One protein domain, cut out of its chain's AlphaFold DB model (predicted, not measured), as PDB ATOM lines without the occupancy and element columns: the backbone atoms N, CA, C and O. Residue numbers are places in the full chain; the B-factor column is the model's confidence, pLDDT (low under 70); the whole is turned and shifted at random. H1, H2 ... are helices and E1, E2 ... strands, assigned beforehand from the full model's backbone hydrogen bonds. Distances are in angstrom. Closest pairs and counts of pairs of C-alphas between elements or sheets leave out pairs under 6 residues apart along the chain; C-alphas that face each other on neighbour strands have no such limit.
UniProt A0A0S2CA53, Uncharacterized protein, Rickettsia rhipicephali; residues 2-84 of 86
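This is residues 2 to 84 of the 86 residues of an uncharacterized protein of Rickettsia rhipicephali (UniProt A0A0S2CA53). A twisted sheet of four strands, with the short helix H2 on one face, makes a compact body, and the long helix H1 sticks out from it like a handle, residues 2 to 18 standing free. The printed part has 83 residues with two named helices and then four named strands, in the order H1 H2 E1 E2 E3 E4. The sheet's order is E1 E2 E3 E4, antiparallel throughout, and the class is mixed. The whole is loose, with a radius of gyration of the C-alphas of 16.0 A, and elongated, spanning 53 by 32 by 21 A.

E1, residues 41 to 46, E2, residues 52 to 56, E3, residues 63 to 70, and E4, residues 76 to 83, form a meander, each strand the antiparallel neighbour of the one before. Each successive pair is a hairpin at 162 degrees. N 55 and O 43 are 2.9 A apart, N 54 and O 68 2.8 A, and N 80 and O 67 2.8 A, within hydrogen-bond range. H2, residues 32 to 38, is on the sheet at a height of 8.2 A, over none of the strands, but only just: 2 of its C-alphas fall on E2 and 2 on E3. Its closest C-alphas to E4 are those of Asn 32 and Ile 76, 6.9 A apart. H1, residues 2 to 17, is not on the sheet and is apart from H2. In H1 and H2 every O i to N i+4 pair is within hydrogen-bond range.

E3 is 19.7 A long and E4 20.2 A; C-alpha 83 ends E4 at (120.857, 100.488, 171.699). H1 is 22.6 A long, from C-alpha 2 at (138.278, 142.370, 179.108). E1 measures 14.1 A, E2 12.6 A and H2 9.8 A.

The C-alphas of Gln 2 and Asn 43, the two farthest apart, are 53.2 A apart. Without residues 2 to 18 the body spans 31 by 25 by 19 A. The printed part has no cut. The link H1 to H2, 14 residues, is long. Residue 2 and residues 15 to 19 have pLDDT under 70.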
ATOM      1  N   GLN A   2     139.339 143.361 178.870       67.62
ATOM      2  CA  GLN A   2     138.278 142.370 179.108       67.62
ATOM      3  C   GLN A   2     137.896 141.552 177.858       67.62
ATOM      4  O   GLN A   2     137.790 140.335 177.939       67.62
ATOM      5  N   ASN A   3     137.827 142.187 176.680       73.94
ATOM      6  CA  ASN A   3     137.505 141.506 175.414       73.94
ATOM      7  C   ASN A   3     138.557 140.465 174.993       73.94
ATOM      8  O   ASN A   3     138.210 139.463 174.376       73.94
ATOM      9  N   LEU A   4     139.830 140.685 175.343       81.88
ATOM     10  CA  LEU A   4     140.918 139.750 175.039       81.88
ATOM     11  C   LEU A   4     140.807 138.494 175.915       81.88
ATOM     12  O   LEU A   4     140.959 137.378 175.434       81.88
ATOM     13  N   LEU A   5     140.479 138.692 177.193       83.88
ATOM     14  CA  LEU A   5     140.273 137.630 178.175       83.88
ATOM     15  C   LEU A   5     139.073 136.751 177.798       83.88
ATOM     16  O   LEU A   5     139.180 135.528 177.814       83.88
ATOM     17  N   SER A   6     137.971 137.364 177.355       80.12
ATOM     18  CA  SER A   6     136.815 136.638 176.818       80.12
ATOM     19  C   SER A   6     137.176 135.802 175.587       80.12
ATOM     20  O   SER A   6     136.738 134.662 175.477       80.12
ATOM     21  N   LEU A   7     138.014 136.327 174.688       84.75
ATOM     22  CA  LEU A   7     138.510 135.596 173.518       84.75
ATOM     23  C   LEU A   7     139.355 134.379 173.917       84.75
ATOM     24  O   LEU A   7     139.129 133.292 173.392       84.75
ATOM     25  N   PHE A   8     140.266 134.529 174.883       82.44
ATOM     26  CA  PHE A   8     141.047 133.408 175.417       82.44
ATOM     27  C   PHE A   8     140.161 132.331 176.047       82.44
ATOM     28  O   PHE A   8     140.379 131.149 175.796       82.44
ATOM     29  N   ILE A   9     139.137 132.724 176.809       83.69
ATOM     30  CA  ILE A   9     138.183 131.782 177.410       83.69
ATOM     31  C   ILE A   9     137.412 131.034 176.319       83.69
ATOM     32  O   ILE A   9     137.328 129.812 176.374       83.69
ATOM     33  N   ILE A  10     136.906 131.731 175.298       81.94
ATOM     34  CA  ILE A  10     136.177 131.103 174.187       81.94
ATOM     35  C   ILE A  10     137.078 130.109 173.445       81.94
ATOM     36  O   ILE A  10     136.674 128.968 173.239       81.94
ATOM     37  N   PHE A  11     138.309 130.497 173.101       79.50
ATOM     38  CA  PHE A  11     139.266 129.601 172.446       79.50
ATOM     39  C   PHE A  11     139.605 128.380 173.304       79.50
ATOM     40  O   PHE A  11     139.693 127.266 172.788       79.50
ATOM     41  N   PHE A  12     139.782 128.564 174.611       76.75
ATOM     42  CA  PHE A  12     140.100 127.471 175.522       76.75
ATOM     43  C   PHE A  12     138.914 126.516 175.694       76.75
ATOM     44  O   PHE A  12     139.074 125.302 175.576       76.75
ATOM     45  N   CYS A  13     137.704 127.051 175.884       73.38
ATOM     46  CA  CYS A  13     136.478 126.265 175.952       73.38
ATOM     47  C   CYS A  13     136.240 125.490 174.655       73.38
ATOM     48  O   CYS A  13     135.983 124.292 174.711       73.38
ATOM     49  N   LEU A  14     136.389 126.131 173.492       70.69
ATOM     50  CA  LEU A  14     136.272 125.447 172.207       70.69
ATOM     51  C   LEU A  14     137.238 124.264 172.140       70.69
ATOM     52  O   LEU A  14     136.790 123.160 171.864       70.69
ATOM     53  N   ASN A  15     138.516 124.433 172.488       65.88
ATOM     54  CA  ASN A  15     139.491 123.337 172.457       65.88
ATOM     55  C   ASN A  15     139.195 122.199 173.452       65.88
ATOM     56  O   ASN A  15     139.437 121.040 173.123       65.88
ATOM     57  N   ILE A  16     138.651 122.497 174.638       65.75
ATOM     58  CA  ILE A  16     138.271 121.466 175.621       65.75
ATOM     59  C   ILE A  16     137.079 120.637 175.129       65.75
ATOM     60  O   ILE A  16     137.054 119.424 175.320       65.75
ATOM     61  N   TYR A  17     136.093 121.277 174.499       61.88
ATOM     62  CA  TYR A  17     134.851 120.617 174.082       61.88
ATOM     63  C   TYR A  17     134.858 120.143 172.621       61.88
ATOM     64  O   TYR A  17     133.870 119.570 172.168       61.88
ATOM     65  N   SER A  18     135.944 120.372 171.874       61.44
ATOM     66  CA  SER A  18     135.976 120.148 170.419       61.44
ATOM     67  C   SER A  18     135.893 118.687 170.008       61.44
ATOM     68  O   SER A  18     135.514 118.414 168.872       61.44
ATOM     69  N   ASN A  19     136.244 117.749 170.889       68.06
ATOM     70  CA  ASN A  19     136.352 116.358 170.489       68.06
ATOM     71  C   ASN A  19     135.275 115.496 171.160       68.06
ATOM     72  O   ASN A  19     135.304 115.310 172.381       68.06
ATOM     73  N   PRO A  20     134.311 114.959 170.393       78.56
ATOM     74  CA  PRO A  20     133.328 114.050 170.951       78.56
ATOM     75  C   PRO A  20     134.038 112.816 171.520       78.56
ATOM     76  O   PRO A  20     134.957 112.262 170.913       78.56
ATOM     77  N   MET A  21     133.593 112.393 172.704       87.12
ATOM     78  CA  MET A  21     134.202 111.294 173.454       87.12
ATOM     79  C   MET A  21     133.199 110.145 173.700       87.12
ATOM     80  O   MET A  21     132.853 109.853 174.854       87.12
ATOM     81  N   PRO A  22     132.663 109.501 172.643       85.25
ATOM     82  CA  PRO A  22     131.731 108.381 172.770       85.25
ATOM     83  C   PRO A  22     132.321 107.260 173.633       85.25
ATOM     84  O   PRO A  22     133.432 106.804 173.391       85.25
ATOM     85  N   LEU A  23     131.589 106.804 174.657       85.50
ATOM     86  CA  LEU A  23     132.078 105.799 175.623       85.50
ATOM     87  C   LEU A  23     133.404 106.194 176.308       85.50
ATOM     88  O   LEU A  23     134.163 105.356 176.791       85.50
ATOM     89  N   GLY A  24     133.718 107.483 176.379       86.44
ATOM     90  CA  GLY A  24     135.011 107.921 176.882       86.44
ATOM     91  C   GLY A  24     136.188 107.502 175.988       86.44
ATOM     92  O   GLY A  24     137.265 107.254 176.523       86.44
ATOM     93  N   LEU A  25     135.947 107.330 174.684       88.06
ATOM     94  CA  LEU A  25     136.941 107.175 173.625       88.06
ATOM     95  C   LEU A  25     136.946 108.477 172.825       88.06
ATOM     96  O   LEU A  25     135.976 108.789 172.141       88.06
ATOM     97  N   GLU A  26     138.000 109.267 172.963       90.69
ATOM     98  CA  GLU A  26     138.139 110.537 172.255       90.69
ATOM     99  C   GLU A  26     138.506 110.267 170.796       90.69
ATOM    100  O   GLU A  26     139.553 109.663 170.527       90.69
ATOM    101  N   LEU A  27     137.641 110.684 169.869       89.56
ATOM    102  CA  LEU A  27     137.876 110.482 168.440       89.56
ATOM    103  C   LEU A  27     139.161 111.200 168.004       89.56
ATOM    104  O   LEU A  27     139.543 112.219 168.573       89.56
ATOM    105  N   ASN A  28     139.859 110.663 167.009       87.88
ATOM    106  CA  ASN A  28     141.103 111.205 166.450       87.88
ATOM    107  C   ASN A  28     142.279 111.327 167.441       87.88
ATOM    108  O   ASN A  28     143.301 111.922 167.108       87.88
ATOM    109  N   LYS A  29     142.156 110.776 168.657       89.88
ATOM    110  CA  LYS A  29     143.236 110.748 169.659       89.88
ATOM    111  C   LYS A  29     143.403 109.387 170.314       89.88
ATOM    112  O   LYS A  29     144.525 108.925 170.493       89.88
ATOM    113  N   THR A  30     142.297 108.752 170.687       91.75
ATOM    114  CA  THR A  30     142.326 107.451 171.362       91.75
ATOM    115  C   THR A  30     142.711 106.361 170.371       91.75
ATOM    116  O   THR A  30     142.237 106.355 169.234       91.75
ATOM    117  N   THR A  31     143.546 105.422 170.809       93.44
ATOM    118  CA  THR A  31     144.022 104.319 169.964       93.44
ATOM    119  C   THR A  31     143.323 103.003 170.293       93.44
ATOM    120  O   THR A  31     142.665 102.847 171.328       93.44
ATOM    121  N   ASN A  32     143.503 101.996 169.441       91.62
ATOM    122  CA  ASN A  32     143.055 100.632 169.728       91.62
ATOM    123  C   ASN A  32     143.690 100.033 171.008       91.62
ATOM    124  O   ASN A  32     143.087  99.171 171.649       91.62
ATOM    125  N   ILE A  33     144.882 100.478 171.415       92.69
ATOM    126  CA  ILE A  33     145.526 100.027 172.657       92.69
ATOM    127  C   ILE A  33     144.683 100.461 173.858       92.69
ATOM    128  O   ILE A  33     144.422  99.673 174.764       92.69
ATOM    129  N   ASP A  34     144.199 101.697 173.848       91.50
ATOM    130  CA  ASP A  34     143.345 102.221 174.913       91.50
ATOM    131  C   ASP A  34     141.971 101.542 174.904       91.50
ATOM    132  O   ASP A  34     141.424 101.214 175.960       91.50
ATOM    133  N   LEU A  35     141.453 101.242 173.708       91.81
ATOM    134  CA  LEU A  35     140.229 100.466 173.534       91.81
ATOM    135  C   LEU A  35     140.335  99.082 174.188       91.81
ATOM    136  O   LEU A  35     139.458  98.711 174.966       91.81
ATOM    137  N   THR A  36     141.403  98.335 173.897       91.44
ATOM    138  CA  THR A  36     141.603  96.969 174.420       91.44
ATOM    139  C   THR A  36     141.865  96.932 175.925       91.44
ATOM    140  O   THR A  36     141.509  95.953 176.577       91.44
ATOM    141  N   LYS A  37     142.426  98.002 176.507       92.25
ATOM    142  CA  LYS A  37     142.548  98.152 177.967       92.25
ATOM    143  C   LYS A  37     141.200  98.380 178.647       92.25
ATOM    144  O   LYS A  37     140.989  97.915 179.763       92.25
ATOM    145  N   LYS A  38     140.311  99.144 178.007       91.12
ATOM    146  CA  LYS A  38     139.061  99.616 178.618       91.12
ATOM    147  C   LYS A  38     137.875  98.689 178.363       91.12
ATOM    148  O   LYS A  38     136.972  98.615 179.194       91.12
ATOM    149  N   TYR A  39     137.865  97.992 177.229       91.25
ATOM    150  CA  TYR A  39     136.739  97.179 176.783       91.25
ATOM    151  C   TYR A  39     137.173  95.789 176.338       91.25
ATOM    152  O   TYR A  39     138.219  95.595 175.721       91.25
ATOM    153  N   LYS A  40     136.296  94.814 176.586       90.19
ATOM    154  CA  LYS A  40     136.430  93.477 176.018       90.19
ATOM    155  C   LYS A  40     136.076  93.523 174.531       90.19
ATOM    156  O   LYS A  40     134.948  93.864 174.170       90.19
ATOM    157  N   ILE A  41     137.031  93.142 173.687       92.94
ATOM    158  CA  ILE A  41     136.808  92.986 172.248       92.94
ATOM    159  C   ILE A  41     136.099  91.651 172.000       92.94
ATOM    160  O   ILE A  41     136.583  90.601 172.420       92.94
ATOM    161  N   ILE A  42     134.948  91.700 171.335       93.12
ATOM    162  CA  ILE A  42     134.168  90.522 170.935       93.12
ATOM    163  C   ILE A  42     134.648  90.006 169.579       93.12
ATOM    164  O   ILE A  42     134.758  88.802 169.375       93.12
ATOM    165  N   ASN A  43     134.905  90.921 168.643       93.75
ATOM    166  CA  ASN A  43     135.344  90.594 167.292       93.75
ATOM    167  C   ASN A  43     136.211  91.723 166.718       93.75
ATOM    168  O   ASN A  43     136.092  92.880 167.134       93.75
ATOM    169  N   LYS A  44     137.061  91.380 165.751       94.25
ATOM    170  CA  LYS A  44     137.938  92.296 165.022       94.25
ATOM    171  C   LYS A  44     137.947  91.911 163.546       94.25
ATOM    172  O   LYS A  44     138.214  90.757 163.225       94.25
ATOM    173  N   GLU A  45     137.738  92.880 162.664       94.94
ATOM    174  CA  GLU A  45     137.786  92.667 161.212       94.94
ATOM    175  C   GLU A  45     138.489  93.834 160.502       94.94
ATOM    176  O   GLU A  45     138.452  94.960 161.007       94.94
ATOM    177  N   PRO A  46     139.167  93.596 159.366       93.62
ATOM    178  CA  PRO A  46     139.702  94.678 158.547       93.62
ATOM    179  C   PRO A  46     138.562  95.537 157.986       93.62
ATOM    180  O   PRO A  46     137.485  95.023 157.681       93.62
ATOM    181  N   ASN A  47     138.793  96.841 157.839       90.62
ATOM    182  CA  ASN A  47     137.812  97.765 157.268       90.62
ATOM    183  C   ASN A  47     138.279  98.365 155.933       90.62
ATOM    184  O   ASN A  47     139.405  98.153 155.487       90.62
ATOM    185  N   TYR A  48     137.385  99.116 155.284       84.06
ATOM    186  CA  TYR A  48     137.636  99.724 153.973       84.06
ATOM    187  C   TYR A  48     138.770 100.769 153.987       84.06
ATOM    188  O   TYR A  48     139.396 101.016 152.961       84.06
ATOM    189  N   TRP A  49     139.071 101.347 155.152       79.50
ATOM    190  CA  TRP A  49     140.055 102.417 155.345       79.50
ATOM    191  C   TRP A  49     141.443 101.892 155.729       79.50
ATOM    192  O   TRP A  49     142.198 102.583 156.402       79.50
ATOM    193  N   GLN A  50     141.767 100.653 155.341       81.00
ATOM    194  CA  GLN A  50     143.045  99.995 155.656       81.00
ATOM    195  C   GLN A  50     143.339  99.869 157.168       81.00
ATOM    196  O   GLN A  50     144.463  99.569 157.564       81.00
ATOM    197  N   GLY A  51     142.318 100.037 158.011       90.06
ATOM    198  CA  GLY A  51     142.374  99.852 159.454       90.06
ATOM    199  C   GLY A  51     141.540  98.659 159.914       90.06
ATOM    200  O   GLY A  51     141.335  97.683 159.187       90.06
ATOM    201  N   TYR A  52     141.038  98.741 161.146       94.00
ATOM    202  CA  TYR A  52     140.228  97.685 161.748       94.00
ATOM    203  C   TYR A  52     138.946  98.218 162.375       94.00
ATOM    204  O   TYR A  52     138.912  99.268 163.013       94.00
ATOM    205  N   ASN A  53     137.905  97.412 162.242       94.62
ATOM    206  CA  ASN A  53     136.666  97.500 162.985       94.62
ATOM    207  C   ASN A  53     136.767  96.616 164.230       94.62
ATOM    208  O   ASN A  53     137.096  95.430 164.140       94.62
ATOM    209  N   TYR A  54     136.452  97.179 165.392       94.75
ATOM    210  CA  TYR A  54     136.411  96.477 166.668       94.75
ATOM    211  C   TYR A  54     134.983  96.446 167.194       94.75
ATOM    212  O   TYR A  54     134.367  97.482 167.439       94.75
ATOM    213  N   TYR A  55     134.467  95.244 167.418       94.38
ATOM    214  CA  TYR A  55     133.181  95.042 168.063       94.38
ATOM    215  C   TYR A  55     133.404  94.892 169.559       94.38
ATOM    216  O   TYR A  55     134.135  94.001 169.994       94.38
ATOM    217  N   ILE A  56     132.756  95.741 170.346       93.38
ATOM    218  CA  ILE A  56     132.848  95.727 171.805       93.38
ATOM    219  C   ILE A  56     131.470  95.549 172.429       93.38
ATOM    220  O   ILE A  56     130.452  95.950 171.856       93.38
ATOM    221  N   GLU A  57     131.452  94.979 173.632       88.62
ATOM    222  CA  GLU A  57     130.280  94.997 174.504       88.62
ATOM    223  C   GLU A  57     130.494  96.084 175.561       88.62
ATOM    224  O   GLU A  57     131.323  95.915 176.462       88.62
ATOM    225  N   PRO A  58     129.818  97.239 175.455       81.19
ATOM    226  CA  PRO A  58     129.936  98.271 176.469       81.19
ATOM    227  C   PRO A  58     129.315  97.764 177.769       81.19
ATOM    228  O   PRO A  58     128.219  97.208 177.763       81.19
ATOM    229  N   ASN A  59     129.972  98.004 178.904       78.06
ATOM    230  CA  ASN A  59     129.434  97.664 180.225       78.06
ATOM    231  C   ASN A  59     128.344  98.666 180.668       78.06
ATOM    232  O   ASN A  59     128.407  99.247 181.751       78.06
ATOM    233  N   THR A  60     127.379  98.955 179.791       79.50
ATOM    234  CA  THR A  60     126.292  99.908 180.028       79.50
ATOM    235  C   THR A  60     124.942  99.234 179.802       79.50
ATOM    236  O   THR A  60     124.776  98.388 178.929       79.50
ATOM    237  N   LYS A  61     123.936  99.606 180.603       79.38
ATOM    238  CA  LYS A  61     122.594  98.998 180.516       79.38
ATOM    239  C   LYS A  61     121.837  99.377 179.237       79.38
ATOM    240  O   LYS A  61     120.898  98.687 178.861       79.38
ATOM    241  N   THR A  62     122.220 100.480 178.596       80.00
ATOM    242  CA  THR A  62     121.512 101.072 177.453       80.00
ATOM    243  C   THR A  62     122.094 100.669 176.103       80.00
ATOM    244  O   THR A  62     121.352 100.617 175.124       80.00
ATOM    245  N   ILE A  63     123.392 100.366 176.024       82.88
ATOM    246  CA  ILE A  63     124.063 100.036 174.764       82.88
ATOM    247  C   ILE A  63     124.337  98.533 174.746       82.88
ATOM    248  O   ILE A  63     124.971  97.989 175.642       82.88
ATOM    249  N   SER A  64     123.817  97.845 173.733       83.38
ATOM    250  CA  SER A  64     123.991  96.397 173.574       83.38
ATOM    251  C   SER A  64     125.371  96.049 173.040       83.38
ATOM    252  O   SER A  64     126.023  95.149 173.554       83.38
ATOM    253  N   LYS A  65     125.798  96.764 172.001       87.31
ATOM    254  CA  LYS A  65     127.040  96.562 171.265       87.31
ATOM    255  C   LYS A  65     127.498  97.908 170.730       87.31
ATOM    256  O   LYS A  65     126.669  98.779 170.447       87.31
ATOM    257  N   ALA A  66     128.801  98.061 170.564       91.81
ATOM    258  CA  ALA A  66     129.356  99.177 169.822       91.81
ATOM    259  C   ALA A  66     130.373  98.677 168.797       91.81
ATOM    260  O   ALA A  66     131.113  97.727 169.052       91.81
ATOM    261  N   LEU A  67     130.373  99.325 167.641       93.81
ATOM    262  CA  LEU A  67     131.370  99.168 166.597       93.81
ATOM    263  C   LEU A  67     132.303 100.375 166.668       93.81
ATOM    264  O   LEU A  67     131.849 101.513 166.587       93.81
ATOM    265  N   VAL A  68     133.595 100.124 166.827       93.62
ATOM    266  CA  VAL A  68     134.645 101.142 166.843       93.62
ATOM    267  C   VAL A  68     135.452 101.003 165.563       93.62
ATOM    268  O   VAL A  68     135.993  99.934 165.290       93.62
ATOM    269  N   ILE A  69     135.513 102.068 164.775       94.00
ATOM    270  CA  ILE A  69     136.228 102.108 163.501       94.00
ATOM    271  C   ILE A  69     137.554 102.821 163.740       94.00
ATOM    272  O   ILE A  69     137.571 103.965 164.203       94.00
ATOM    273  N   CYS A  70     138.650 102.138 163.429       93.19
ATOM    274  CA  CYS A  70     139.987 102.707 163.453       93.19
ATOM    275  C   CYS A  70     140.546 102.847 162.037       93.19
ATOM    276  O   CYS A  70     140.272 101.998 161.184       93.19
ATOM    277  N   ASN A  71     141.382 103.859 161.824       92.19
ATOM    278  CA  ASN A  71     142.195 103.970 160.615       92.19
ATOM    279  C   ASN A  71     143.418 103.039 160.641       92.19
ATOM    280  O   ASN A  71     143.614 102.248 161.571       92.19
ATOM    281  N   ASP A  72     144.228 103.135 159.594       91.06
ATOM    282  CA  ASP A  72     145.495 102.432 159.389       91.06
ATOM    283  C   ASP A  72     146.528 102.689 160.503       91.06
ATOM    284  O   ASP A  72     147.274 101.783 160.884       91.06
ATOM    285  N   PHE A  73     146.505 103.871 161.127       90.88
ATOM    286  CA  PHE A  73     147.316 104.197 162.309       90.88
ATOM    287  C   PHE A  73     146.728 103.688 163.637       90.88
ATOM    288  O   PHE A  73     147.265 103.978 164.706       90.88
ATOM    289  N   ASN A  74     145.646 102.905 163.598       90.31
ATOM    290  CA  ASN A  74     144.897 102.423 164.762       90.31
ATOM    291  C   ASN A  74     144.296 103.528 165.652       90.31
ATOM    292  O   ASN A  74     143.987 103.282 166.824       90.31
ATOM    293  N   VAL A  75     144.104 104.726 165.109       92.12
ATOM    294  CA  VAL A  75     143.401 105.817 165.788       92.12
ATOM    295  C   VAL A  75     141.903 105.637 165.571       92.12
ATOM    296  O   VAL A  75     141.466 105.303 164.473       92.12
ATOM    297  N   ILE A  76     141.109 105.816 166.625       92.38
ATOM    298  CA  ILE A  76     139.648 105.709 166.564       92.38
ATOM    299  C   ILE A  76     139.077 106.932 165.850       92.38
ATOM    300  O   ILE A  76     139.247 108.052 166.321       92.38
ATOM    301  N   GLU A  77     138.333 106.715 164.773       91.38
ATOM    302  CA  GLU A  77     137.706 107.791 163.993       91.38
ATOM    303  C   GLU A  77     136.195 107.844 164.190       91.38
ATOM    304  O   GLU A  77     135.592 108.915 164.151       91.38
ATOM    305  N   ALA A  78     135.570 106.694 164.443       91.38
ATOM    306  CA  ALA A  78     134.136 106.624 164.661       91.38
ATOM    307  C   ALA A  78     133.762 105.543 165.672       91.38
ATOM    308  O   ALA A  78     134.415 104.507 165.801       91.38
ATOM    309  N   VAL A  79     132.648 105.785 166.362       91.75
ATOM    310  CA  VAL A  79     132.004 104.813 167.243       91.75
ATOM    311  C   VAL A  79     130.513 104.795 166.928       91.75
ATOM    312  O   VAL A  79     129.847 105.826 166.993       91.75
ATOM    313  N   ILE A  80     129.991 103.620 166.590       91.19
ATOM    314  CA  ILE A  80     128.588 103.393 166.237       91.19
ATOM    315  C   ILE A  80     127.951 102.529 167.322       91.19
ATOM    316  O   ILE A  80     128.483 101.479 167.687       91.19
ATOM    317  N   PHE A  81     126.800 102.958 167.836       89.75
ATOM    318  CA  PHE A  81     126.089 102.267 168.909       89.75
ATOM    319  C   PHE A  81     124.889 101.492 168.393       89.75
ATOM    320  O   PHE A  81     124.138 101.978 167.553       89.75
ATOM    321  N   ASN A  82     124.656 100.330 168.996       85.75
ATOM    322  CA  ASN A  82     123.370  99.663 168.924       85.75
ATOM    323  C   ASN A  82     122.711  99.672 170.309       85.75
ATOM    324  O   ASN A  82     123.228  99.079 171.264       85.75
ATOM    325  N   TYR A  83     121.576 100.353 170.435       81.88
ATOM    326  CA  TYR A  83     120.857 100.488 171.699       81.88
ATOM    327  C   TYR A  83     120.011  99.245 171.987       81.88
ATOM    328  O   TYR A  83     119.435  98.647 171.083       81.88
ATOM    329  N   ARG A  84     119.922  98.843 173.260       77.06
ATOM    330  CA  ARG A  84     118.954  97.812 173.667       77.06
ATOM    331  C   ARG A  84     117.555  98.424 173.570       77.06
ATOM    332  O   ARG A  84     117.295  99.417 174.250       77.06
TER     333      ARG A  84